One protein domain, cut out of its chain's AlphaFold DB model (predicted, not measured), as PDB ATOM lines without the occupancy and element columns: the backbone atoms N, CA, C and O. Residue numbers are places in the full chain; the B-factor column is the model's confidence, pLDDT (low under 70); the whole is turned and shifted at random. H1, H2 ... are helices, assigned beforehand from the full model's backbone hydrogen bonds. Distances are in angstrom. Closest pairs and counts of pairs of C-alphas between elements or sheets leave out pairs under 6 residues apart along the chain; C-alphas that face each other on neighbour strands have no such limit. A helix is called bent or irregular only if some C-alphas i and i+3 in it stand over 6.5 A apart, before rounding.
ATOM      1  N   GLU A   2     -57.510  24.762  41.233       78.31
ATOM      2  CA  GLU A   2     -56.680  24.337  42.381       78.31
ATOM      3  C   GLU A   2     -56.373  22.832  42.422       78.31
ATOM      4  O   GLU A   2     -55.227  22.444  42.631       78.31
ATOM      5  N   ASN A   3     -57.360  21.976  42.139       89.12
ATOM      6  CA  ASN A   3     -57.148  20.524  42.109       89.12
ATOM      7  C   ASN A   3     -56.167  20.075  41.009       89.12
ATOM      8  O   ASN A   3     -55.436  19.112  41.208       89.12
ATOM      9  N   ALA A   4     -56.112  20.782  39.876       93.06
ATOM     10  CA  ALA A   4     -55.188  20.462  38.788       93.06
ATOM     11  C   ALA A   4     -53.746  20.834  39.152       93.06
ATOM     12  O   ALA A   4     -52.834  20.045  38.929       93.06
ATOM     13  N   LEU A   5     -53.543  22.001  39.778       93.62
ATOM     14  CA  LEU A   5     -52.224  22.384  40.284       93.62
ATOM     15  C   LEU A   5     -51.732  21.394  41.347       93.62
ATOM     16  O   LEU A   5     -50.600  20.933  41.259       93.62
ATOM     17  N   LYS A   6     -52.597  21.012  42.297       94.75
ATOM     18  CA  LYS A   6     -52.267  20.001  43.313       94.75
ATOM     19  C   LYS A   6     -51.879  18.664  42.679       94.75
ATOM     20  O   LYS A   6     -50.870  18.091  43.074       94.75
ATOM     21  N   SER A   7     -52.632  18.187  41.684       94.31
ATOM     22  CA  SER A   7     -52.317  16.925  40.998       94.31
ATOM     23  C   SER A   7     -50.968  16.979  40.277       94.31
ATOM     24  O   SER A   7     -50.166  16.059  40.408       94.31
ATOM     25  N   LEU A   8     -50.674  18.085  39.587       95.06
ATOM     26  CA  LEU A   8     -49.381  18.295  38.938       95.06
ATOM     27  C   LEU A   8     -48.226  18.354  39.951       95.06
ATOM     28  O   LEU A   8     -47.191  17.730  39.736       95.06
ATOM     29  N   GLN A   9     -48.412  19.037  41.082       94.69
ATOM     30  CA  GLN A   9     -47.411  19.147  42.151       94.69
ATOM     31  C   GLN A   9     -47.126  17.824  42.878       94.69
ATOM     32  O   GLN A   9     -46.081  17.686  43.509       94.69
ATOM     33  N   GLN A  10     -48.044  16.860  42.800       94.69
ATOM     34  CA  GLN A  10     -47.862  15.516  43.351       94.69
ATOM     35  C   GLN A  10     -47.045  14.596  42.436       94.69
ATOM     36  O   GLN A  10     -46.639  13.520  42.877       94.69
ATOM     37  N   LEU A  11     -46.782  14.991  41.185       94.50
ATOM     38  CA  LEU A  11     -45.923  14.216  40.295       94.50
ATOM     39  C   LEU A  11     -44.508  14.138  40.877       94.50
ATOM     40  O   LEU A  11     -43.933  15.143  41.293       94.50
ATOM     41  N   SER A  12     -43.915  12.945  40.864       92.06
ATOM     42  CA  SER A  12     -42.556  12.716  41.377       92.06
ATOM     43  C   SER A  12     -41.499  13.568  40.663       92.06
ATOM     44  O   SER A  12     -40.501  13.953  41.270       92.06
ATOM     45  N   CYS A  13     -41.739  13.891  39.391       90.06
ATOM     46  CA  CYS A  13     -40.895  14.738  38.556       90.06
ATOM     47  C   CYS A  13     -41.161  16.241  38.703       90.06
ATOM     48  O   CYS A  13     -40.462  17.043  38.081       90.06
ATOM     49  N   TRP A  14     -42.142  16.648  39.518       94.75
ATOM     50  CA  TRP A  14     -42.449  18.058  39.709       94.75
ATOM     51  C   TRP A  14     -41.274  18.792  40.389       94.75
ATOM     52  O   TRP A  14     -40.823  18.379  41.466       94.75
ATOM     53  N   PRO A  15     -40.754  19.887  39.804       92.12
ATOM     54  CA  PRO A  15     -39.632  20.622  40.370       92.12
ATOM     55  C   PRO A  15     -39.989  21.224  41.730       92.12
ATOM     56  O   PRO A  15     -40.956  21.972  41.860       92.12
ATOM     57  N   LYS A  16     -39.172  20.932  42.747       90.56
ATOM     58  CA  LYS A  16     -39.291  21.533  44.090       90.56
ATOM     59  C   LYS A  16     -38.480  22.819  44.245       90.56
ATOM     60  O   LYS A  16     -38.763  23.617  45.128       90.56
ATOM     61  N   TYR A  17     -37.462  22.998  43.408       92.06
ATOM     62  CA  TYR A  17     -36.616  24.182  43.372       92.06
ATOM     63  C   TYR A  17     -36.132  24.432  41.943       92.06
ATOM     64  O   TYR A  17     -36.057  23.501  41.135       92.06
ATOM     65  N   TYR A  18     -35.781  25.682  41.654       94.19
ATOM     66  CA  TYR A  18     -35.146  26.091  40.409       94.19
ATOM     67  C   TYR A  18     -34.093  27.157  40.709       94.19
ATOM     68  O   TYR A  18     -34.408  28.194  41.281       94.19
ATOM     69  N   ASP A  19     -32.847  26.879  40.334       96.44
ATOM     70  CA  ASP A  19     -31.679  27.741  40.575       96.44
ATOM     71  C   ASP A  19     -30.948  28.132  39.277       96.44
ATOM     72  O   ASP A  19     -29.840  28.654  39.318       96.44
ATOM     73  N   GLY A  20     -31.530  27.830  38.111       95.31
ATOM     74  CA  GLY A  20     -30.915  28.093  36.806       95.31
ATOM     75  C   GLY A  20     -29.741  27.178  36.433       95.31
ATOM     76  O   GLY A  20     -29.233  27.273  35.317       95.31
ATOM     77  N   SER A  21     -29.321  26.256  37.305       97.38
ATOM     78  CA  SER A  21     -28.237  25.321  36.996       97.38
ATOM     79  C   SER A  21     -28.607  24.358  35.862       97.38
ATOM     80  O   SER A  21     -29.781  24.046  35.629       97.38
ATOM     81  N   HIS A  22     -27.595  23.773  35.212       97.06
ATOM     82  CA  HIS A  22     -27.797  22.701  34.229       97.06
ATOM     83  C   HIS A  22     -28.647  21.545  34.772       97.06
ATOM     84  O   HIS A  22     -29.451  20.971  34.041       97.06
ATOM     85  N   ARG A  23     -28.518  21.225  36.066       94.94
ATOM     86  CA  ARG A  23     -29.329  20.191  36.717       94.94
ATOM     87  C   ARG A  23     -30.802  20.592  36.789       94.94
ATOM     88  O   ARG A  23     -31.666  19.763  36.510       94.94
ATOM     89  N   SER A  24     -31.091  21.839  37.149       96.00
ATOM     90  CA  SER A  24     -32.461  22.365  37.180       96.00
ATOM     91  C   SER A  24     -33.082  22.402  35.782       96.00
ATOM     92  O   SER A  24     -34.224  21.983  35.611       96.00
ATOM     93  N   LEU A  25     -32.313  22.793  34.761       95.81
ATOM     94  CA  LEU A  25     -32.752  22.747  33.362       95.81
ATOM     95  C   LEU A  25     -33.024  21.312  32.881       95.81
ATOM     96  O   LEU A  25     -34.055  21.060  32.258       95.81
ATOM     97  N   ALA A  26     -32.155  20.353  33.218       95.25
ATOM     98  CA  ALA A  26     -32.357  18.944  32.882       95.25
ATOM     99  C   ALA A  26     -33.641  18.379  33.512       95.25
ATOM    100  O   ALA A  26     -34.372  17.646  32.850       95.25
ATOM    101  N   ARG A  27     -33.960  18.766  34.754       94.75
ATOM    102  CA  ARG A  27     -35.220  18.388  35.416       94.75
ATOM    103  C   ARG A  27     -36.449  19.009  34.767       94.75
ATOM    104  O   ARG A  27     -37.459  18.331  34.652       94.75
ATOM    105  N   LEU A  28     -36.380  20.265  34.324       95.06
ATOM    106  CA  LEU A  28     -37.485  20.872  33.572       95.06
ATOM    107  C   LEU A  28     -37.726  20.148  32.245       95.06
ATOM    108  O   LEU A  28     -38.874  19.911  31.872       95.06
ATOM    109  N   LYS A  29     -36.652  19.755  31.553       95.38
ATOM    110  CA  LYS A  29     -36.748  18.948  30.332       95.38
ATOM    111  C   LYS A  29     -37.354  17.571  30.614       95.38
ATOM    112  O   LYS A  29     -38.221  17.136  29.863       95.38
ATOM    113  N   ASP A  30     -36.934  16.912  31.692       95.38
ATOM    114  CA  ASP A  30     -37.497  15.628  32.121       95.38
ATOM    115  C   ASP A  30     -38.990  15.744  32.472       95.38
ATOM    116  O   ASP A  30     -39.804  14.989  31.946       95.38
ATOM    117  N   LEU A  31     -39.375  16.760  33.253       96.12
ATOM    118  CA  LEU A  31     -40.775  17.071  33.545       96.12
ATOM    119  C   LEU A  31     -41.592  17.221  32.257       96.12
ATOM    120  O   LEU A  31     -42.662  16.629  32.141       96.12
ATOM    121  N   ALA A  32     -41.099  17.998  31.286       95.69
ATOM    122  CA  ALA A  32     -41.792  18.189  30.017       95.69
ATOM    123  C   ALA A  32     -42.002  16.854  29.281       95.69
ATOM    124  O   ALA A  32     -43.110  16.578  28.822       95.69
ATOM    125  N   SER A  33     -40.977  15.996  29.227       96.69
ATOM    126  CA  SER A  33     -41.081  14.655  28.638       96.69
ATOM    127  C   SER A  33     -42.100  13.770  29.367       96.69
ATOM    128  O   SER A  33     -42.931  13.138  28.713       96.69
ATOM    129  N   GLN A  34     -42.099  13.758  30.702       96.69
ATOM    130  CA  GLN A  34     -43.047  12.960  31.487       96.69
ATOM    131  C   GLN A  34     -44.491  13.453  31.341       96.69
ATOM    132  O   GLN A  34     -45.412  12.643  31.224       96.69
ATOM    133  N   LEU A  35     -44.705  14.771  31.297       96.88
ATOM    134  CA  LEU A  35     -46.031  15.347  31.076       96.88
ATOM    135  C   LEU A  35     -46.588  14.980  29.696       96.88
ATOM    136  O   LEU A  35     -47.762  14.628  29.607       96.88
ATOM    137  N   ILE A  36     -45.760  14.999  28.643       96.81
ATOM    138  CA  ILE A  36     -46.173  14.561  27.299       96.81
ATOM    139  C   ILE A  36     -46.664  13.112  27.343       96.81
ATOM    140  O   ILE A  36     -47.779  12.841  26.899       96.81
ATOM    141  N   GLY A  37     -45.871  12.205  27.927       96.56
ATOM    142  CA  GLY A  37     -46.244  10.795  28.056       96.56
ATOM    143  C   GLY A  37     -47.540  10.606  28.845       96.56
ATOM    144  O   GLY A  37     -48.468   9.962  28.364       96.56
ATOM    145  N   ARG A  38     -47.655  11.248  30.014       95.88
ATOM    146  CA  ARG A  38     -48.851  11.179  30.868       95.88
ATOM    147  C   ARG A  38     -50.110  11.674  30.155       95.88
ATOM    148  O   ARG A  38     -51.170  11.066  30.294       95.88
ATOM    149  N   PHE A  39     -50.024  12.782  29.420       97.31
ATOM    150  CA  PHE A  39     -51.176  13.316  28.692       97.31
ATOM    151  C   PHE A  39     -51.548  12.448  27.493       97.31
ATOM    152  O   PHE A  39     -52.732  12.175  27.315       97.31
ATOM    153  N   ALA A  40     -50.569  11.986  26.711       97.44
ATOM    154  CA  ALA A  40     -50.814  11.101  25.576       97.44
ATOM    155  C   ALA A  40     -51.462   9.785  26.027       97.44
ATOM    156  O   ALA A  40     -52.526   9.434  25.526       97.44
ATOM    157  N   GLN A  41     -50.897   9.132  27.046       96.94
ATOM    158  CA  GLN A  41     -51.418   7.875  27.581       96.94
ATOM    159  C   GLN A  41     -52.832   8.033  28.149       96.94
ATOM    160  O   GLN A  41     -53.703   7.207  27.904       96.94
ATOM    161  N   SER A  42     -53.103   9.119  28.881       97.25
ATOM    162  CA  SER A  42     -54.447   9.363  29.411       97.25
ATOM    163  C   SER A  42     -55.494   9.554  28.313       97.25
ATOM    164  O   SER A  42     -56.660   9.222  28.525       97.25
ATOM    165  N   VAL A  43     -55.106  10.142  27.183       96.94
ATOM    166  CA  VAL A  43     -55.983  10.334  26.028       96.94
ATOM    167  C   VAL A  43     -56.177   9.022  25.274       96.94
ATOM    168  O   VAL A  43     -57.299   8.717  24.877       96.94
ATOM    169  N   GLU A  44     -55.112   8.245  25.101       95.62
ATOM    170  CA  GLU A  44     -55.147   6.918  24.488       95.62
ATOM    171  C   GLU A  44     -56.110   5.994  25.238       95.62
ATOM    172  O   GLU A  44     -57.097   5.555  24.650       95.62
ATOM    173  N   VAL A  45     -55.897   5.817  26.548       96.50
ATOM    174  CA  VAL A  45     -56.733   4.967  27.410       96.50
ATOM    175  C   VAL A  45     -58.196   5.397  27.340       96.50
ATOM    176  O   VAL A  45     -59.063   4.584  27.054       96.50
ATOM    177  N   ALA A  46     -58.487   6.688  27.510       97.06
ATOM    178  CA  ALA A  46     -59.869   7.169  27.481       97.06
ATOM    179  C   ALA A  46     -60.532   7.044  26.098       97.06
ATOM    180  O   ALA A  46     -61.758   6.971  25.993       97.06
ATOM    181  N   THR A  47     -59.740   7.065  25.023       96.56
ATOM    182  CA  THR A  47     -60.255   6.858  23.666       96.56
ATOM    183  C   THR A  47     -60.544   5.373  23.438       96.56
ATOM    184  O   THR A  47     -61.633   5.050  22.969       96.56
ATOM    185  N   GLN A  48     -59.639   4.477  23.841       95.50
ATOM    186  CA  GLN A  48     -59.841   3.023  23.792       95.50
ATOM    187  C   GLN A  48     -61.025   2.582  24.661       95.50
ATOM    188  O   GLN A  48     -61.891   1.861  24.186       95.50
ATOM    189  N   GLU A  49     -61.163   3.098  25.885       96.38
ATOM    190  CA  GLU A  49     -62.312   2.808  26.760       96.38
ATOM    191  C   GLU A  49     -63.659   3.159  26.110       96.38
ATOM    192  O   GLU A  49     -64.667   2.499  26.362       96.38
ATOM    193  N   LYS A  50     -63.697   4.201  25.268       96.81
ATOM    194  CA  LYS A  50     -64.926   4.642  24.598       96.81
ATOM    195  C   LYS A  50     -65.230   3.875  23.308       96.81
ATOM    196  O   LYS A  50     -66.406   3.673  23.010       96.81
ATOM    197  N   TYR A  51     -64.215   3.533  22.518       95.88
ATOM    198  CA  TYR A  51     -64.392   2.998  21.158       95.88
ATOM    199  C   TYR A  51     -63.924   1.541  20.989       95.88
ATOM    200  O   TYR A  51     -64.175   0.948  19.942       95.88
ATOM    201  N   GLY A  52     -63.305   0.950  22.011       93.25
ATOM    202  CA  GLY A  52     -62.723  -0.391  21.989       93.25
ATOM    203  C   GLY A  52     -61.346  -0.457  21.318       93.25
ATOM    204  O   GLY A  52     -60.765   0.561  20.943       93.25
ATOM    205  N   ASP A  53     -60.852  -1.684  21.138       88.44
ATOM    206  CA  ASP A  53     -59.502  -1.989  20.628       88.44
ATOM    207  C   ASP A  53     -59.418  -2.084  19.090       88.44
ATOM    208  O   ASP A  53     -58.448  -2.601  18.538       88.44
ATOM    209  N   GLY A  54     -60.462  -1.641  18.381       88.44
ATOM    210  CA  GLY A  54     -60.495  -1.634  16.918       88.44
ATOM    211  C   GLY A  54     -59.669  -0.499  16.302       88.44
ATOM    212  O   GLY A  54     -59.082   0.325  17.000       88.44
ATOM    213  N   ASP A  55     -59.672  -0.404  14.970       90.25
ATOM    214  CA  ASP A  55     -58.949   0.656  14.261       90.25
ATOM    215  C   ASP A  55     -59.541   2.049  14.559       90.25
ATOM    216  O   ASP A  55     -60.579   2.462  14.016       90.25
ATOM    217  N   LEU A  56     -58.845   2.805  15.411       92.31
ATOM    218  CA  LEU A  56     -59.193   4.171  15.806       92.31
ATOM    219  C   LEU A  56     -58.702   5.180  14.758       92.31
ATOM    220  O   LEU A  56     -57.702   5.876  14.934       92.31
ATOM    221  N   THR A  57     -59.410   5.254  13.632       92.94
ATOM    222  CA  THR A  57     -59.095   6.176  12.527       92.94
ATOM    223  C   THR A  57     -59.896   7.477  12.606       92.94
ATOM    224  O   THR A  57     -60.890   7.573  13.324       92.94
ATOM    225  N   ARG A  58     -59.514   8.474  11.792       89.44
ATOM    226  CA  ARG A  58     -60.194   9.782  11.680       89.44
ATOM    227  C   ARG A  58     -61.719   9.685  11.520       89.44
ATOM    228  O   ARG A  58     -62.417  10.581  11.982       89.44
ATOM    229  N   TYR A  59     -62.217   8.660  10.830       92.31
ATOM    230  CA  TYR A  59     -63.649   8.500  10.546       92.31
ATOM    231  C   TYR A  59     -64.348   7.507  11.474       92.31
ATOM    232  O   TYR A  59     -65.573   7.435  11.459       92.31
ATOM    233  N   ASN A  60     -63.587   6.762  12.277       90.81
ATOM    234  CA  ASN A  60     -64.114   5.697  13.127       90.81
ATOM    235  C   ASN A  60     -64.005   6.017  14.627       90.81
ATOM    236  O   ASN A  60     -64.654   5.378  15.447       90.81
ATOM    237  N   ALA A  61     -63.214   7.028  14.999       94.69
ATOM    238  CA  ALA A  61     -63.062   7.469  16.377       94.69
ATOM    239  C   ALA A  61     -62.803   8.978  16.461       94.69
ATOM    240  O   ALA A  61     -62.220   9.594  15.569       94.69
ATOM    241  N   ASN A  62     -63.195   9.569  17.589       95.19
ATOM    242  CA  ASN A  62     -62.788  10.921  17.965       95.19
ATOM    243  C   ASN A  62     -61.925  10.857  19.219       95.19
ATOM    244  O   ASN A  62     -62.292  10.172  20.172       95.19
ATOM    245  N   LEU A  63     -60.842  11.631  19.245       94.62
ATOM    246  CA  LEU A  63     -59.936  11.714  20.386       94.62
ATOM    247  C   LEU A  63     -60.694  12.106  21.667       94.62
ATOM    248  O   LEU A  63     -61.338  13.158  21.725       94.62
ATOM    249  N   VAL A  64     -60.606  11.280  22.710       96.62
ATOM    250  CA  VAL A  64     -61.227  11.551  24.009       96.62
ATOM    251  C   VAL A  64     -60.185  12.146  24.940       96.62
ATOM    252  O   VAL A  64     -59.284  11.462  25.405       96.62
ATOM    253  N   VAL A  65     -60.328  13.435  25.253       97.31
ATOM    254  CA  VAL A  65     -59.464  14.096  26.240       97.31
ATOM    255  C   VAL A  65     -60.213  14.214  27.568       97.31
ATOM    256  O   VAL A  65     -61.168  15.009  27.663       97.31
ATOM    257  N   PRO A  66     -59.811  13.471  28.616       97.44
ATOM    258  CA  PRO A  66     -60.524  13.518  29.880       97.44
ATOM    259  C   PRO A  66     -60.453  14.913  30.502       97.44
ATOM    260  O   PRO A  66     -59.544  15.713  30.253       97.44
ATOM    261  N   ARG A  67     -61.473  15.248  31.296       96.06
ATOM    262  CA  ARG A  67     -61.627  16.606  31.833       96.06
ATOM    263  C   ARG A  67     -60.453  17.009  32.728       96.06
ATOM    264  O   ARG A  67     -60.042  18.162  32.658       96.06
ATOM    265  N   ALA A  68     -59.917  16.092  33.532       95.12
ATOM    266  CA  ALA A  68     -58.798  16.381  34.427       95.12
ATOM    267  C   ALA A  68     -57.567  16.879  33.645       95.12
ATOM    268  O   ALA A  68     -57.093  17.987  33.894       95.12
ATOM    269  N   GLN A  69     -57.148  16.139  32.618       96.31
ATOM    270  CA  GLN A  69     -56.004  16.478  31.770       96.31
ATOM    271  C   GLN A  69     -56.265  17.738  30.940       96.31
ATOM    272  O   GLN A  69     -55.369  18.568  30.800       96.31
ATOM    273  N   ARG A  70     -57.500  17.959  30.457       96.69
ATOM    274  CA  ARG A  70     -57.860  19.240  29.814       96.69
ATOM    275  C   ARG A  70     -57.614  20.433  30.735       96.69
ATOM    276  O   ARG A  70     -57.081  21.443  30.282       96.69
ATOM    277  N   VAL A  71     -57.992  20.328  32.009       97.38
ATOM    278  CA  VAL A  71     -57.809  21.413  32.986       97.38
ATOM    279  C   VAL A  71     -56.331  21.605  33.339       97.38
ATOM    280  O   VAL A  71     -55.887  22.744  33.439       97.38
ATOM    281  N   GLU A  72     -55.559  20.530  33.492       96.56
ATOM    282  CA  GLU A  72     -54.110  20.609  33.738       96.56
ATOM    283  C   GLU A  72     -53.364  21.267  32.573       96.56
ATOM    284  O   GLU A  72     -52.586  22.196  32.786       96.56
ATOM    285  N   VAL A  73     -53.649  20.855  31.333       96.81
ATOM    286  CA  VAL A  73     -53.070  21.470  30.130       96.81
ATOM    287  C   VAL A  73     -53.486  22.933  30.015       96.81
ATOM    288  O   VAL A  73     -52.650  23.775  29.697       96.81
ATOM    289  N   ALA A  74     -54.751  23.266  30.292       96.81
ATOM    290  CA  ALA A  74     -55.212  24.653  30.293       96.81
ATOM    291  C   ALA A  74     -54.474  25.501  31.341       96.81
ATOM    292  O   ALA A  74     -54.084  26.629  31.047       96.81
ATOM    293  N   LEU A  75     -54.225  24.951  32.534       96.12
ATOM    294  CA  LEU A  75     -53.446  25.617  33.575       96.12
ATOM    295  C   LEU A  75     -51.995  25.850  33.124       96.12
ATOM    296  O   LEU A  75     -51.527  26.985  33.178       96.12
ATOM    297  N   LEU A  76     -51.308  24.837  32.591       95.56
ATOM    298  CA  LEU A  76     -49.942  24.993  32.067       95.56
ATOM    299  C   LEU A  76     -49.877  26.007  30.911       95.56
ATOM    300  O   LEU A  76     -48.990  26.860  30.877       95.56
ATOM    301  N   LYS A  77     -50.857  25.974  30.000       96.56
ATOM    302  CA  LYS A  77     -50.982  26.959  28.919       96.56
ATOM    303  C   LYS A  77     -51.252  28.366  29.441       96.56
ATOM    304  O   LYS A  77     -50.746  29.305  28.845       96.56
ATOM    305  N   SER A  78     -51.993  28.533  30.538       96.75
ATOM    306  CA  SER A  78     -52.218  29.857  31.136       96.75
ATOM    307  C   SER A  78     -50.936  30.471  31.698       96.75
ATOM    308  O   SER A  78     -50.737  31.674  31.559       96.75
ATOM    309  N   ILE A  79     -50.023  29.653  32.234       94.56
ATOM    310  CA  ILE A  79     -48.704  30.109  32.697       94.56
ATOM    311  C   ILE A  79     -47.886  30.620  31.505       94.56
ATOM    312  O   ILE A  79     -47.394  31.745  31.539       94.56
ATOM    313  N   ALA A  80     -47.791  29.840  30.422       95.50
ATOM    314  CA  ALA A  80     -47.125  30.282  29.192       95.50
ATOM    315  C   ALA A  80     -47.817  31.510  28.571       95.50
ATOM    316  O   ALA A  80     -47.161  32.448  28.121       95.50
ATOM    317  N   GLY A  81     -49.149  31.531  28.600       96.81
ATOM    318  CA  GLY A  81     -49.971  32.652  28.163       96.81
ATOM    319  C   GLY A  81     -49.614  33.936  28.899       96.81
ATOM    320  O   GLY A  81     -49.374  34.953  28.265       96.81
ATOM    321  N   HIS A  82     -49.515  33.880  30.224       96.50
ATOM    322  CA  HIS A  82     -49.214  35.043  31.048       96.50
ATOM    323  C   HIS A  82     -47.751  35.493  30.928       96.50
ATOM    324  O   HIS A  82     -47.494  36.652  30.623       96.50
ATOM    325  N   TYR A  83     -46.794  34.582  31.130       95.56
ATOM    326  CA  TYR A  83     -45.378  34.946  31.262       95.56
ATOM    327  C   TYR A  83     -44.608  35.016  29.941       95.56
ATOM    328  O   TYR A  83     -43.520  35.584  29.912       95.56
ATOM    329  N   VAL A  84     -45.126  34.429  28.858       96.06
ATOM    330  CA  VAL A  84     -44.431  34.394  27.560       96.06
ATOM    331  C   VAL A  84     -45.227  35.130  26.501       96.06
ATOM    332  O   VAL A  84     -44.703  36.057  25.892       96.06
ATOM    333  N   ILE A  85     -46.481  34.740  26.275       95.81
ATOM    334  CA  ILE A  85     -47.281  35.281  25.166       95.81
ATOM    335  C   ILE A  85     -47.697  36.723  25.475       95.81
ATOM    336  O   ILE A  85     -47.435  37.615  24.676       95.81
ATOM    337  N   ASN A  86     -48.262  36.975  26.655       96.75
ATOM    338  CA  ASN A  86     -48.782  38.285  27.064       96.75
ATOM    339  C   ASN A  86     -47.747  39.171  27.772       96.75
ATOM    340  O   ASN A  86     -48.096  40.240  28.266       96.75
ATOM    341  N   ALA A  87     -46.482  38.749  27.822       97.12
ATOM    342  CA  ALA A  87     -45.407  39.598  28.313       97.12
ATOM    343  C   ALA A  87     -45.264  40.840  27.420       97.12
ATOM    344  O   ALA A  87     -45.331  40.734  26.195       97.12
TER     345      ALA A  87
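This is residues 2 to 87 of the 160 residues of the protein "Unannotated protein" of freshwater metagenome (UniProt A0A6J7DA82). One long helix, H2, makes the long axis of a loose, elongated arrangement; H3 comes near H2 by its first part, with Gln 69 close to Phe 39 well inside H2, and from there slants away from it, while the short helix H1 packs crosswise on residues 68 to 75 of H3. Residues 79 to 84, in the last part of H3, stick out free, and long links with no named element lie before and after H2. The printed part has 86 residues with three named helices, in the order H1, H2, H3, and no named strand; its class is all helix. The whole is loose, with a radius of gyration of the C-alphas of 15.9 A, and elongated, spanning 47 by 27 by 23 A.

H2, residues 22 to 51, is the longest helix and touches no helix. It is near H3, residues 67 to 85: the two are close but not clearly touching, with 2 pairs of C-alphas within 8 A. Their closest C-alphas, those of Phe 39 and Gln 69, are 6.5 A apart. H2 and H3 run opposite ways at a steep tilt of 37 degrees, only just past shallow. H3 touches H1, residues 2 to 9, with residues 68 to 75 alone. The closest C-alphas of H1 and H3, those of Ala 4 and Glu 72, are 5.2 A apart, and the lines of the two helices stand at 82 degrees, about perpendicular. H1 and H2 are apart. In H1 and H2 every backbone O i to N i+4 pair is within hydrogen-bond range, and in H3 14 of 15 are.

H2, 30 residues, measures 43.6 A from C-alpha 22 at (-27.797, 22.701, 34.229) to C-alpha 51 at (-64.392, 2.998, 21.158). H3, 19 residues, measures 24.5 A and ends with C-alpha 85 at (-47.281, 35.281, 25.166). H3 is neither bent nor irregular, but only just: C-alphas 82 and 85 are 6.2 A apart. H1, 8 residues, begins with C-alpha 2 at (-56.680, 24.337, 42.381) and measures 10.6 A.

The two C-alphas farthest apart, those of Asp 19 and Tyr 59, are 47.9 A apart and lie in the two long links. The link from H1 to H2 has 12 residues, 10 to 21, and the link from H2 to H3 has 15, residues 52 to 66. The first and last printed C-alphas, those of Glu 2 and Ala 87, are 23.6 A apart. The printed part has no cut. Its mean pLDDT is 94.9, and no printed residue is under 70.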